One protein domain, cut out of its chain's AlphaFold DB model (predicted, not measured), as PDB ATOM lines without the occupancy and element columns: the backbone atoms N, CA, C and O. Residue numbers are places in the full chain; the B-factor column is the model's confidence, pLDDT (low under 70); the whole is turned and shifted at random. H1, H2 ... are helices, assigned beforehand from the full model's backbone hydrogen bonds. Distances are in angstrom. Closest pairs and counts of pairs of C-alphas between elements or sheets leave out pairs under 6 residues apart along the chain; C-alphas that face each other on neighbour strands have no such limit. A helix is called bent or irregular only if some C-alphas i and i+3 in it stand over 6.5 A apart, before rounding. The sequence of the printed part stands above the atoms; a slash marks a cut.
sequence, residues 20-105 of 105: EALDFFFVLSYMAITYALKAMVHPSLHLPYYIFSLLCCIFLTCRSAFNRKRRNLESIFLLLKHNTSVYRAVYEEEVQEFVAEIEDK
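AT A GLANCE: This is residues 20 to 105 of the 105 residues of an uncharacterized protein of Anaerotruncus colihominis (UniProt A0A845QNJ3). What is the shape? A helical hairpin, H1 and H2, has H3 crosswise at the end of H2, and residues 77 to 105, with H4, stick out as a free arm. What makes it up? The 86 printed residues, all helix by class, have four named helices, H1 to H4. The whole is extended, radius of gyration of the C-alphas 21.2 A, spanning 70 by 31 by 19 A.

HOW THE PARTS SIT: What comes first? H1, residues 21 to 40, and H2, residues 43 to 61, form a hairpin and touch at a shallow tilt of 21 degrees, opposite ways; the closest C-alphas, Asp 23 and Thr 61, are 6.7 A apart. What follows? H3, residues 72 to 81, touches residues 59 to 61 of H2 alone, about perpendicular at 84 degrees; the closest C-alphas, Leu 60 and Leu 73, are 5.0 A apart. H4, residues 92 to 103, is apart from H1, H2 and H3. Every O i to N i+4 pair is within hydrogen-bond range in H3 and H4, 14 of 16 in H1, 13 of 15 in H2.

IN THESE COORDINATES: Where are the ends? H1, 30.3 A long, begins at C-alpha 21 (31.590, 63.460, 44.764); H4 ends at C-alpha 103 (77.084, 51.556, 19.554). Is any helix uneven? H2, 27.6 A long, is irregular, with C-alphas 44 and 47 7.4 A apart, and has a kink of 27 degrees near residue 50.

THE WHOLE: How far does it reach? The two C-alphas farthest apart, Pro 43 and Lys 105, are 70.8 A apart. Any cut or doubt? The printed part has no cut and no long link; pLDDT is under 70 at residues 86 to 88 and 104 to 105.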
ATOM      1  N   GLU A  20      34.190  66.637  42.095       70.44
ATOM      2  CA  GLU A  20      33.682  65.261  42.081       70.44
ATOM      3  C   GLU A  20      33.064  64.922  43.440       70.44
ATOM      4  O   GLU A  20      33.406  65.535  44.449       70.44
ATOM      5  N   ALA A  21      32.179  63.922  43.498       73.81
ATOM      6  CA  ALA A  21      31.590  63.460  44.764       73.81
ATOM      7  C   ALA A  21      32.660  63.155  45.831       73.81
ATOM      8  O   ALA A  21      32.471  63.438  47.012       73.81
ATOM      9  N   LEU A  22      33.811  62.630  45.399       75.75
ATOM     10  CA  LEU A  22      34.946  62.325  46.267       75.75
ATOM     11  C   LEU A  22      35.528  63.560  46.966       75.75
ATOM     12  O   LEU A  22      35.964  63.442  48.107       75.75
ATOM     13  N   ASP A  23      35.477  64.744  46.349       81.19
ATOM     14  CA  ASP A  23      35.954  65.981  46.982       81.19
ATOM     15  C   ASP A  23      35.079  66.382  48.162       81.19
ATOM     16  O   ASP A  23      35.575  66.867  49.174       81.19
ATOM     17  N   PHE A  24      33.767  66.171  48.041       85.19
ATOM     18  CA  PHE A  24      32.833  66.468  49.117       85.19
ATOM     19  C   PHE A  24      33.109  65.579  50.334       85.19
ATOM     20  O   PHE A  24      33.225  66.077  51.454       85.19
ATOM     21  N   PHE A  25      33.290  64.273  50.112       89.06
ATOM     22  CA  PHE A  25      33.663  63.343  51.178       89.06
ATOM     23  C   PHE A  25      35.044  63.656  51.759       89.06
ATOM     24  O   PHE A  25      35.229  63.575  52.975       89.06
ATOM     25  N   PHE A  26      35.998  64.068  50.919       90.50
ATOM     26  CA  PHE A  26      37.313  64.499  51.374       90.50
ATOM     27  C   PHE A  26      37.208  65.698  52.322       90.50
ATOM     28  O   PHE A  26      37.672  65.603  53.454       90.50
ATOM     29  N   VAL A  27      36.528  66.778  51.923       92.38
ATOM     30  CA  VAL A  27      36.349  67.968  52.773       92.38
ATOM     31  C   VAL A  27      35.638  67.609  54.080       92.38
ATOM     32  O   VAL A  27      36.090  68.012  55.150       92.38
ATOM     33  N   LEU A  28      34.571  66.807  54.018       94.06
ATOM     34  CA  LEU A  28      33.826  66.383  55.205       94.06
ATOM     35  C   LEU A  28      34.714  65.608  56.191       94.06
ATOM     36  O   LEU A  28      34.768  65.936  57.378       94.06
ATOM     37  N   SER A  29      35.442  64.603  55.695       94.56
ATOM     38  CA  SER A  29      36.359  63.805  56.516       94.56
ATOM     39  C   SER A  29      37.512  64.648  57.072       94.56
ATOM     40  O   SER A  29      37.853  64.531  58.249       94.56
ATOM     41  N   TYR A  30      38.052  65.568  56.273       95.44
ATOM     42  CA  TYR A  30      39.125  66.470  56.670       95.44
ATOM     43  C   TYR A  30      38.686  67.415  57.795       95.44
ATOM     44  O   TYR A  30      39.419  67.609  58.768       95.44
ATOM     45  N   MET A  31      37.473  67.971  57.715       94.94
ATOM     46  CA  MET A  31      36.910  68.804  58.781       94.94
ATOM     47  C   MET A  31      36.694  68.011  60.074       94.94
ATOM     48  O   MET A  31      37.015  68.517  61.149       94.94
ATOM     49  N   ALA A  32      36.215  66.766  59.985       96.50
ATOM     50  CA  ALA A  32      36.055  65.897  61.152       96.50
ATOM     51  C   ALA A  32      37.402  65.617  61.842       96.50
ATOM     52  O   ALA A  32      37.518  65.762  63.060       96.50
ATOM     53  N   ILE A  33      38.441  65.300  61.062       96.44
ATOM     54  CA  ILE A  33      39.807  65.080  61.564       96.44
ATOM     55  C   ILE A  33      40.374  66.365  62.181       96.44
ATOM     56  O   ILE A  33      40.938  66.327  63.274       96.44
ATOM     57  N   THR A  34      40.174  67.510  61.526       96.50
ATOM     58  CA  THR A  34      40.599  68.824  62.035       96.50
ATOM     59  C   THR A  34      39.937  69.131  63.382       96.50
ATOM     60  O   THR A  34      40.570  69.586  64.331       96.50
ATOM     61  N   TYR A  35      38.642  68.846  63.513       95.62
ATOM     62  CA  TYR A  35      37.938  69.045  64.773       95.62
ATOM     63  C   TYR A  35      38.444  68.106  65.879       95.62
ATOM     64  O   TYR A  35      38.610  68.550  67.013       95.62
ATOM     65  N   ALA A  36      38.740  66.842  65.562       96.25
ATOM     66  CA  ALA A  36      39.292  65.893  66.528       96.25
ATOM     67  C   ALA A  36      40.696  66.308  67.014       96.25
ATOM     68  O   ALA A  36      40.965  66.318  68.215       96.25
ATOM     69  N   LEU A  37      41.573  66.721  66.094       95.31
ATOM     70  CA  LEU A  37      42.945  67.148  66.394       95.31
ATOM     71  C   LEU A  37      43.015  68.475  67.161       95.31
ATOM     72  O   LEU A  37      43.986  68.710  67.880       95.31
ATOM     73  N   LYS A  38      41.973  69.315  67.088       95.12
ATOM     74  CA  LYS A  38      41.840  70.539  67.899       95.12
ATOM     75  C   LYS A  38      42.063  70.277  69.393       95.12
ATOM     76  O   LYS A  38      42.607  71.140  70.078       95.12
ATOM     77  N   ALA A  39      41.669  69.105  69.903       93.50
ATOM     78  CA  ALA A  39      41.850  68.740  71.309       93.50
ATOM     79  C   ALA A  39      43.327  68.722  71.748       93.50
ATOM     80  O   ALA A  39      43.619  68.937  72.919       93.50
ATOM     81  N   MET A  40      44.257  68.512  70.810       94.38
ATOM     82  CA  MET A  40      45.702  68.521  71.062       94.38
ATOM     83  C   MET A  40      46.329  69.917  70.918       94.38
ATOM     84  O   MET A  40      47.507  70.098  71.216       94.38
ATOM     85  N   VAL A  41      45.565  70.910  70.453       94.69
ATOM     86  CA  VAL A  41      46.048  72.271  70.209       94.69
ATOM     87  C   VAL A  41      45.704  73.158  71.400       94.69
ATOM     88  O   VAL A  41      44.565  73.180  71.871       94.69
ATOM     89  N   HIS A  42      46.680  73.941  71.865       94.50
ATOM     90  CA  HIS A  42      46.469  74.914  72.935       94.50
ATOM     91  C   HIS A  42      45.344  75.906  72.562       94.50
ATOM     92  O   HIS A  42      45.342  76.397  71.429       94.50
ATOM     93  N   PRO A  43      44.423  76.264  73.480       93.81
ATOM     94  CA  PRO A  43      43.265  77.117  73.180       93.81
ATOM     95  C   PRO A  43      43.597  78.428  72.460       93.81
ATOM     96  O   PRO A  43      42.917  78.814  71.512       93.81
ATOM     97  N   SER A  44      44.694  79.082  72.847       94.44
ATOM     98  CA  SER A  44      45.155  80.328  72.217       94.44
ATOM     99  C   SER A  44      45.550  80.173  70.741       94.44
ATOM    100  O   SER A  44      45.588  81.164  70.020       94.44
ATOM    101  N   LEU A  45      45.842  78.951  70.278       94.94
ATOM    102  CA  LEU A  45      46.242  78.648  68.901       94.94
ATOM    103  C   LEU A  45      45.105  78.032  68.067       94.94
ATOM    104  O   LEU A  45      45.331  77.643  66.922       94.94
ATOM    105  N   HIS A  46      43.870  77.967  68.574       94.25
ATOM    106  CA  HIS A  46      42.753  77.402  67.803       94.25
ATOM    107  C   HIS A  46      42.459  78.194  66.528       94.25
ATOM    108  O   HIS A  46      42.265  77.597  65.473       94.25
ATOM    109  N   LEU A  47      42.477  79.527  66.596       94.69
ATOM    110  CA  LEU A  47      42.249  80.376  65.426       94.69
ATOM    111  C   LEU A  47      43.293  80.142  64.311       94.69
ATOM    112  O   LEU A  47      42.882  79.809  63.197       94.69
ATOM    113  N   PRO A  48      44.618  80.247  64.564       95.94
ATOM    114  CA  PRO A  48      45.612  79.974  63.527       95.94
ATOM    115  C   PRO A  48      45.574  78.520  63.045       95.94
ATOM    116  O   PRO A  48      45.756  78.276  61.855       95.94
ATOM    117  N   TYR A  49      45.268  77.565  63.927       96.50
ATOM    118  CA  TYR A  49      45.093  76.164  63.556       96.50
ATOM    119  C   TYR A  49      43.980  75.963  62.519       96.50
ATOM    120  O   TYR A  49      44.189  75.279  61.516       96.50
ATOM    121  N   TYR A  50      42.814  76.583  62.714       95.56
ATOM    122  CA  TYR A  50      41.713  76.474  61.757       95.56
ATOM    123  C   TYR A  50      42.027  77.151  60.422       95.56
ATOM    124  O   TYR A  50      41.717  76.582  59.376       95.56
ATOM    125  N   ILE A  51      42.678  78.319  60.439       96.69
ATOM    126  CA  ILE A  51      43.097  79.018  59.214       96.69
ATOM    127  C   ILE A  51      44.072  78.145  58.421       96.69
ATOM    128  O   ILE A  51      43.859  77.903  57.234       96.69
ATOM    129  N   PHE A  52      45.105  77.625  59.084       96.62
ATOM    130  CA  PHE A  52      46.075  76.726  58.467       96.62
ATOM    131  C   PHE A  52      45.396  75.482  57.886       96.62
ATOM    132  O   PHE A  52      45.607  75.135  56.725       96.62
ATOM    133  N   SER A  53      44.513  74.855  58.664       96.44
ATOM    134  CA  SER A  53      43.802  73.649  58.239       96.44
ATOM    135  C   SER A  53      42.925  73.909  57.013       96.44
ATOM    136  O   SER A  53      42.903  73.084  56.102       96.44
ATOM    137  N   LEU A  54      42.252  75.061  56.946       95.31
ATOM    138  CA  LEU A  54      41.443  75.462  55.796       95.31
ATOM    139  C   LEU A  54      42.299  75.686  54.541       95.31
ATOM    140  O   LEU A  54      41.940  75.203  53.468       95.31
ATOM    141  N   LEU A  55      43.453  76.345  54.674       96.12
ATOM    142  CA  LEU A  55      44.394  76.522  53.563       96.12
ATOM    143  C   LEU A  55      44.916  75.177  53.045       96.12
ATOM    144  O   LEU A  55      44.933  74.953  51.835       96.12
ATOM    145  N   CYS A  56      45.275  74.256  53.941       94.81
ATOM    146  CA  CYS A  56      45.685  72.901  53.573       94.81
ATOM    147  C   CYS A  56      44.563  72.125  52.873       94.81
ATOM    148  O   CYS A  56      44.817  71.469  51.864       94.81
ATOM    149  N   CYS A  57      43.321  72.236  53.353       94.19
ATOM    150  CA  CYS A  57      42.166  71.610  52.711       94.19
ATOM    151  C   CYS A  57      42.002  72.094  51.264       94.19
ATOM    152  O   CYS A  57      41.858  71.283  50.353       94.19
ATOM    153  N   ILE A  58      42.066  73.413  51.043       92.00
ATOM    154  CA  ILE A  58      41.977  74.004  49.702       92.00
ATOM    155  C   ILE A  58      43.140  73.518  48.835       92.00
ATOM    156  O   ILE A  58      42.922  73.064  47.713       92.00
ATOM    157  N   PHE A  59      44.365  73.560  49.363       91.62
ATOM    158  CA  PHE A  59      45.558  73.127  48.644       91.62
ATOM    159  C   PHE A  59      45.452  71.673  48.169       91.62
ATOM    160  O   PHE A  59      45.771  71.392  47.015       91.62
ATOM    161  N   LEU A  60      44.977  70.761  49.019       90.50
ATOM    162  CA  LEU A  60      44.855  69.339  48.686       90.50
ATOM    163  C   LEU A  60      43.778  69.068  47.623       90.50
ATOM    164  O   LEU A  60      43.997  68.226  46.746       90.50
ATOM    165  N   THR A  61      42.665  69.806  47.659       88.50
ATOM    166  CA  THR A  61      41.571  69.689  46.678       88.50
ATOM    167  C   THR A  61      41.904  70.363  45.340       88.50
ATOM    168  O   THR A  61      41.400  69.957  44.290       88.50
ATOM    169  N   CYS A  62      42.771  71.380  45.337       87.12
ATOM    170  CA  CYS A  62      43.205  72.054  44.117       87.12
ATOM    171  C   CYS A  62      43.898  71.100  43.126       87.12
ATOM    172  O   CYS A  62      44.552  70.113  43.484       87.12
ATOM    173  N   ARG A  63      43.778  71.431  41.833       83.06
ATOM    174  CA  ARG A  63      44.511  70.733  40.771       83.06
ATOM    175  C   ARG A  63      46.007  70.974  40.912       83.06
ATOM    176  O   ARG A  63      46.438  72.085  41.218       83.06
ATOM    177  N   SER A  64      46.781  69.930  40.649       82.81
ATOM    178  CA  SER A  64      48.230  69.997  40.715       82.81
ATOM    179  C   SER A  64      48.794  70.816  39.562       82.81
ATOM    180  O   SER A  64      48.411  70.623  38.407       82.81
ATOM    181  N   ALA A  65      49.712  71.731  39.882       77.00
ATOM    182  CA  ALA A  65      50.408  72.544  38.887       77.00
ATOM    183  C   ALA A  65      51.370  71.693  38.043       77.00
ATOM    184  O   ALA A  65      51.450  71.863  36.830       77.00
ATOM    185  N   PHE A  66      52.057  70.746  38.687       74.38
ATOM    186  CA  PHE A  66      53.063  69.895  38.052       74.38
ATOM    187  C   PHE A  66      52.462  68.650  37.396       74.38
ATOM    188  O   PHE A  66      52.987  68.172  36.396       74.38
ATOM    189  N   ASN A  67      51.343  68.137  37.920       78.88
ATOM    190  CA  ASN A  67      50.724  66.916  37.414       78.88
ATOM    191  C   ASN A  67      49.381  67.215  36.731       78.88
ATOM    192  O   ASN A  67      48.321  67.291  37.361       78.88
ATOM    193  N   ARG A  68      49.428  67.426  35.411       70.31
ATOM    194  CA  ARG A  68      48.259  67.829  34.617       70.31
ATOM    195  C   ARG A  68      47.158  66.763  34.721       70.31
ATOM    196  O   ARG A  68      47.413  65.582  34.527       70.31
ATOM    197  N   LYS A  69      45.916  67.204  34.964       74.62
ATOM    198  CA  LYS A  69      44.704  66.374  35.182       74.62
ATOM    199  C   LYS A  69      44.607  65.661  36.543       74.62
ATOM    200  O   LYS A  69      43.610  64.982  36.754       74.62
ATOM    201  N   ARG A  70      45.567  65.831  37.459       78.75
ATOM    202  CA  ARG A  70      45.536  65.223  38.800       78.75
ATOM    203  C   ARG A  70      45.356  66.274  39.893       78.75
ATOM    204  O   ARG A  70      45.709  67.443  39.709       78.75
ATOM    205  N   ARG A  71      44.782  65.878  41.029       82.50
ATOM    206  CA  ARG A  71      44.703  66.729  42.234       82.50
ATOM    207  C   ARG A  71      46.008  66.687  43.021       82.50
ATOM    208  O   ARG A  71      46.772  65.734  42.896       82.50
ATOM    209  N   ASN A  72      46.258  67.690  43.860       87.06
ATOM    210  CA  ASN A  72      47.442  67.687  44.725       87.06
ATOM    211  C   ASN A  72      47.469  66.482  45.669       87.06
ATOM    212  O   ASN A  72      48.524  65.877  45.840       87.06
ATOM    213  N   LEU A  73      46.315  66.080  46.208       85.81
ATOM    214  CA  LEU A  73      46.215  64.868  47.020       85.81
ATOM    215  C   LEU A  73      46.651  63.610  46.252       85.81
ATOM    216  O   LEU A  73      47.426  62.810  46.768       85.81
ATOM    217  N   GLU A  74      46.203  63.454  45.006       84.81
ATOM    218  CA  GLU A  74      46.596  62.320  44.162       84.81
ATOM    219  C   GLU A  74      48.088  62.351  43.834       84.81
ATOM    220  O   GLU A  74      48.743  61.314  43.863       84.81
ATOM    221  N   SER A  75      48.645  63.532  43.555       84.88
ATOM    222  CA  SER A  75      50.082  63.693  43.319       84.88
ATOM    223  C   SER A  75      50.909  63.281  44.539       84.88
ATOM    224  O   SER A  75      51.906  62.580  44.384       84.88
ATOM    225  N   ILE A  76      50.482  63.661  45.747       86.31
ATOM    226  CA  ILE A  76      51.138  63.242  46.994       86.31
ATOM    227  C   ILE A  76      51.012  61.730  47.178       86.31
ATOM    228  O   ILE A  76      51.992  61.068  47.502       86.31
ATOM    229  N   PHE A  77      49.836  61.155  46.929       86.31
ATOM    230  CA  PHE A  77      49.643  59.709  47.020       86.31
ATOM    231  C   PHE A  77      50.541  58.941  46.037       86.31
ATOM    232  O   PHE A  77      51.151  57.942  46.409       86.31
ATOM    233  N   LEU A  78      50.664  59.423  44.798       83.94
ATOM    234  CA  LEU A  78      51.568  58.852  43.799       83.94
ATOM    235  C   LEU A  78      53.028  58.946  44.240       83.94
ATOM    236  O   LEU A  78      53.755  57.972  44.078       83.94
ATOM    237  N   LEU A  79      53.432  60.074  44.831       84.50
ATOM    238  CA  LEU A  79      54.767  60.246  45.403       84.50
ATOM    239  C   LEU A  79      55.022  59.260  46.550       84.50
ATOM    240  O   LEU A  79      56.083  58.659  46.607       84.50
ATOM    241  N   LEU A  80      54.052  59.057  47.444       85.81
ATOM    242  CA  LEU A  80      54.185  58.119  48.565       85.81
ATOM    243  C   LEU A  80      54.209  56.655  48.110       85.81
ATOM    244  O   LEU A  80      54.901  55.835  48.706       85.81
ATOM    245  N   LYS A  81      53.458  56.317  47.057       85.94
ATOM    246  CA  LYS A  81      53.452  54.977  46.450       85.94
ATOM    247  C   LYS A  81      54.674  54.736  45.554       85.94
ATOM    248  O   LYS A  81      54.943  53.595  45.180       85.94
ATOM    249  N   HIS A  82      55.379  55.794  45.167       81.44
ATOM    250  CA  HIS A  82      56.497  55.723  44.246       81.44
ATOM    251  C   HIS A  82      57.597  54.810  44.791       81.44
ATOM    252  O   HIS A  82      58.188  55.074  45.837       81.44
ATOM    253  N   ASN A  83      57.885  53.732  44.062       74.19
ATOM    254  CA  ASN A  83      58.989  52.853  44.397       74.19
ATOM    255  C   ASN A  83      60.291  53.442  43.839       74.19
ATOM    256  O   ASN A  83      60.574  53.328  42.645       74.19
ATOM    257  N   THR A  84      61.085  54.034  44.726       71.38
ATOM    258  CA  THR A  84      62.382  54.652  44.414       71.38
ATOM    259  C   THR A  84      63.433  53.667  43.905       71.38
ATOM    260  O   THR A  84      64.435  54.099  43.347       71.38
ATOM    261  N   SER A  85      63.222  52.352  44.056       72.69
ATOM    262  CA  SER A  85      64.136  51.341  43.499       72.69
ATOM    263  C   SER A  85      63.959  51.114  41.995       72.69
ATOM    264  O   SER A  85      64.898  50.683  41.338       72.69
ATOM    265  N   VAL A  86      62.770  51.396  41.446       69.25
ATOM    266  CA  VAL A  86      62.436  51.110  40.037       69.25
ATOM    267  C   VAL A  86      62.540  52.360  39.170       69.25
ATOM    268  O   VAL A  86      62.918  52.282  38.006       69.25
ATOM    269  N   TYR A  87      62.215  53.521  39.730       63.44
ATOM    270  CA  TYR A  87      62.223  54.785  39.010       63.44
ATOM    271  C   TYR A  87      63.281  55.709  39.618       63.44
ATOM    272  O   TYR A  87      63.103  56.246  40.709       63.44
ATOM    273  N   ARG A  88      64.385  55.897  38.891       68.81
ATOM    274  CA  ARG A  88      65.422  56.898  39.171       68.81
ATOM    275  C   ARG A  88      65.370  57.962  38.077       68.81
ATOM    276  O   ARG A  88      65.029  57.656  36.936       68.81
ATOM    277  N   ALA A  89      65.680  59.208  38.425       70.38
ATOM    278  CA  ALA A  89      65.873  60.248  37.423       70.38
ATOM    279  C   ALA A  89      67.058  59.851  36.534       70.38
ATOM    280  O   ALA A  89      68.159  59.660  37.046       70.38
ATOM    281  N   VAL A  90      66.805  59.692  35.237       71.50
ATOM    282  CA  VAL A  90      67.855  59.463  34.245       71.50
ATOM    283  C   VAL A  90      68.269  60.829  33.724       71.50
ATOM    284  O   VAL A  90      67.434  61.577  33.207       71.50
ATOM    285  N   TYR A  91      69.533  61.175  33.923       79.38
ATOM    286  CA  TYR A  91      70.102  62.430  33.443       79.38
ATOM    287  C   TYR A  91      70.610  62.249  32.008       79.38
ATOM    288  O   TYR A  91      71.008  61.149  31.633       79.38
ATOM    289  N   GLU A  92      70.593  63.314  31.200       76.81
ATOM    290  CA  GLU A  92      71.006  63.261  29.783       76.81
ATOM    291  C   GLU A  92      72.421  62.692  29.596       76.81
ATOM    292  O   GLU A  92      72.661  61.979  28.627       76.81
ATOM    293  N   GLU A  93      73.319  62.928  30.555       77.56
ATOM    294  CA  GLU A  93      74.682  62.384  30.575       77.56
ATOM    295  C   GLU A  93      74.698  60.847  30.695       77.56
ATOM    296  O   GLU A  93      75.366  60.182  29.907       77.56
ATOM    297  N   GLU A  94      73.889  60.266  31.595       76.12
ATOM    298  CA  GLU A  94      73.760  58.803  31.734       76.12
ATOM    299  C   GLU A  94      73.145  58.185  30.463       76.12
ATOM    300  O   GLU A  94      73.548  57.103  30.041       76.12
ATOM    301  N   VAL A  95      72.196  58.867  29.802       78.88
ATOM    302  CA  VAL A  95      71.619  58.386  28.529       78.88
ATOM    303  C   VAL A  95      72.676  58.339  27.427       78.88
ATOM    304  O   VAL A  95      72.705  57.380  26.660       78.88
ATOM    305  N   GLN A  96      73.539  59.354  27.337       78.12
ATOM    306  CA  GLN A  96      74.594  59.403  26.322       78.12
ATOM    307  C   GLN A  96      75.644  58.304  26.526       78.12
ATOM    308  O   GLN A  96      76.035  57.672  25.547       78.12
ATOM    309  N   GLU A  97      76.038  58.016  27.771       78.75
ATOM    310  CA  GLU A  97      76.940  56.896  28.085       78.75
ATOM    311  C   GLU A  97      76.327  55.535  27.723       78.75
ATOM    312  O   GLU A  97      76.978  54.725  27.062       78.75
ATOM    313  N   PHE A  98      75.056  55.296  28.068       78.88
ATOM    314  CA  PHE A  98      74.364  54.055  27.699       78.88
ATOM    315  C   PHE A  98      74.236  53.871  26.180       78.88
ATOM    316  O   PHE A  98      74.346  52.751  25.688       78.88
ATOM    317  N   VAL A  99      73.981  54.948  25.431       80.25
ATOM    318  CA  VAL A  99      73.882  54.891  23.962       80.25
ATOM    319  C   VAL A  99      75.248  54.595  23.337       80.25
ATOM    320  O   VAL A  99      75.320  53.744  22.452       80.25
ATOM    321  N   ALA A 100      76.322  55.210  23.838       78.94
ATOM    322  CA  ALA A 100      77.683  54.950  23.368       78.94
ATOM    323  C   ALA A 100      78.128  53.495  23.619       78.94
ATOM    324  O   ALA A 100      78.761  52.889  22.761       78.94
ATOM    325  N   GLU A 101      77.750  52.897  24.755       81.31
ATOM    326  CA  GLU A 101      78.077  51.496  25.071       81.31
ATOM    327  C   GLU A 101      77.319  50.474  24.195       81.31
ATOM    328  O   GLU A 101      77.777  49.344  24.009       81.31
ATOM    329  N   ILE A 102      76.162  50.854  23.642       80.56
ATOM    330  CA  ILE A 102      75.404  50.027  22.690       80.56
ATOM    331  C   ILE A 102      75.976  50.148  21.271       80.56
ATOM    332  O   ILE A 102      75.934  49.171  20.533       80.56
ATOM    333  N   GLU A 103      76.503  51.315  20.886       74.75
ATOM    334  CA  GLU A 103      77.084  51.556  19.554       74.75
ATOM    335  C   GLU A 103      78.469  50.915  19.356       74.75
ATOM    336  O   GLU A 103      78.846  50.625  18.222       74.75
ATOM    337  N   ASP A 104      79.213  50.666  20.441       68.88
ATOM    338  CA  ASP A 104      80.543  50.030  20.409       68.88
ATOM    339  C   ASP A 104      80.488  48.479  20.388       68.88
ATOM    340  O   ASP A 104      81.521  47.818  20.263       68.88
ATOM    341  N   LYS A 105      79.290  47.876  20.492       53.03
ATOM    342  CA  LYS A 105      79.045  46.416  20.422       53.03
ATOM    343  C   LYS A 105      78.413  45.977  19.105       53.03
ATOM    344  O   LYS A 105      78.808  44.888  18.626       53.03
TER     345      LYS A 105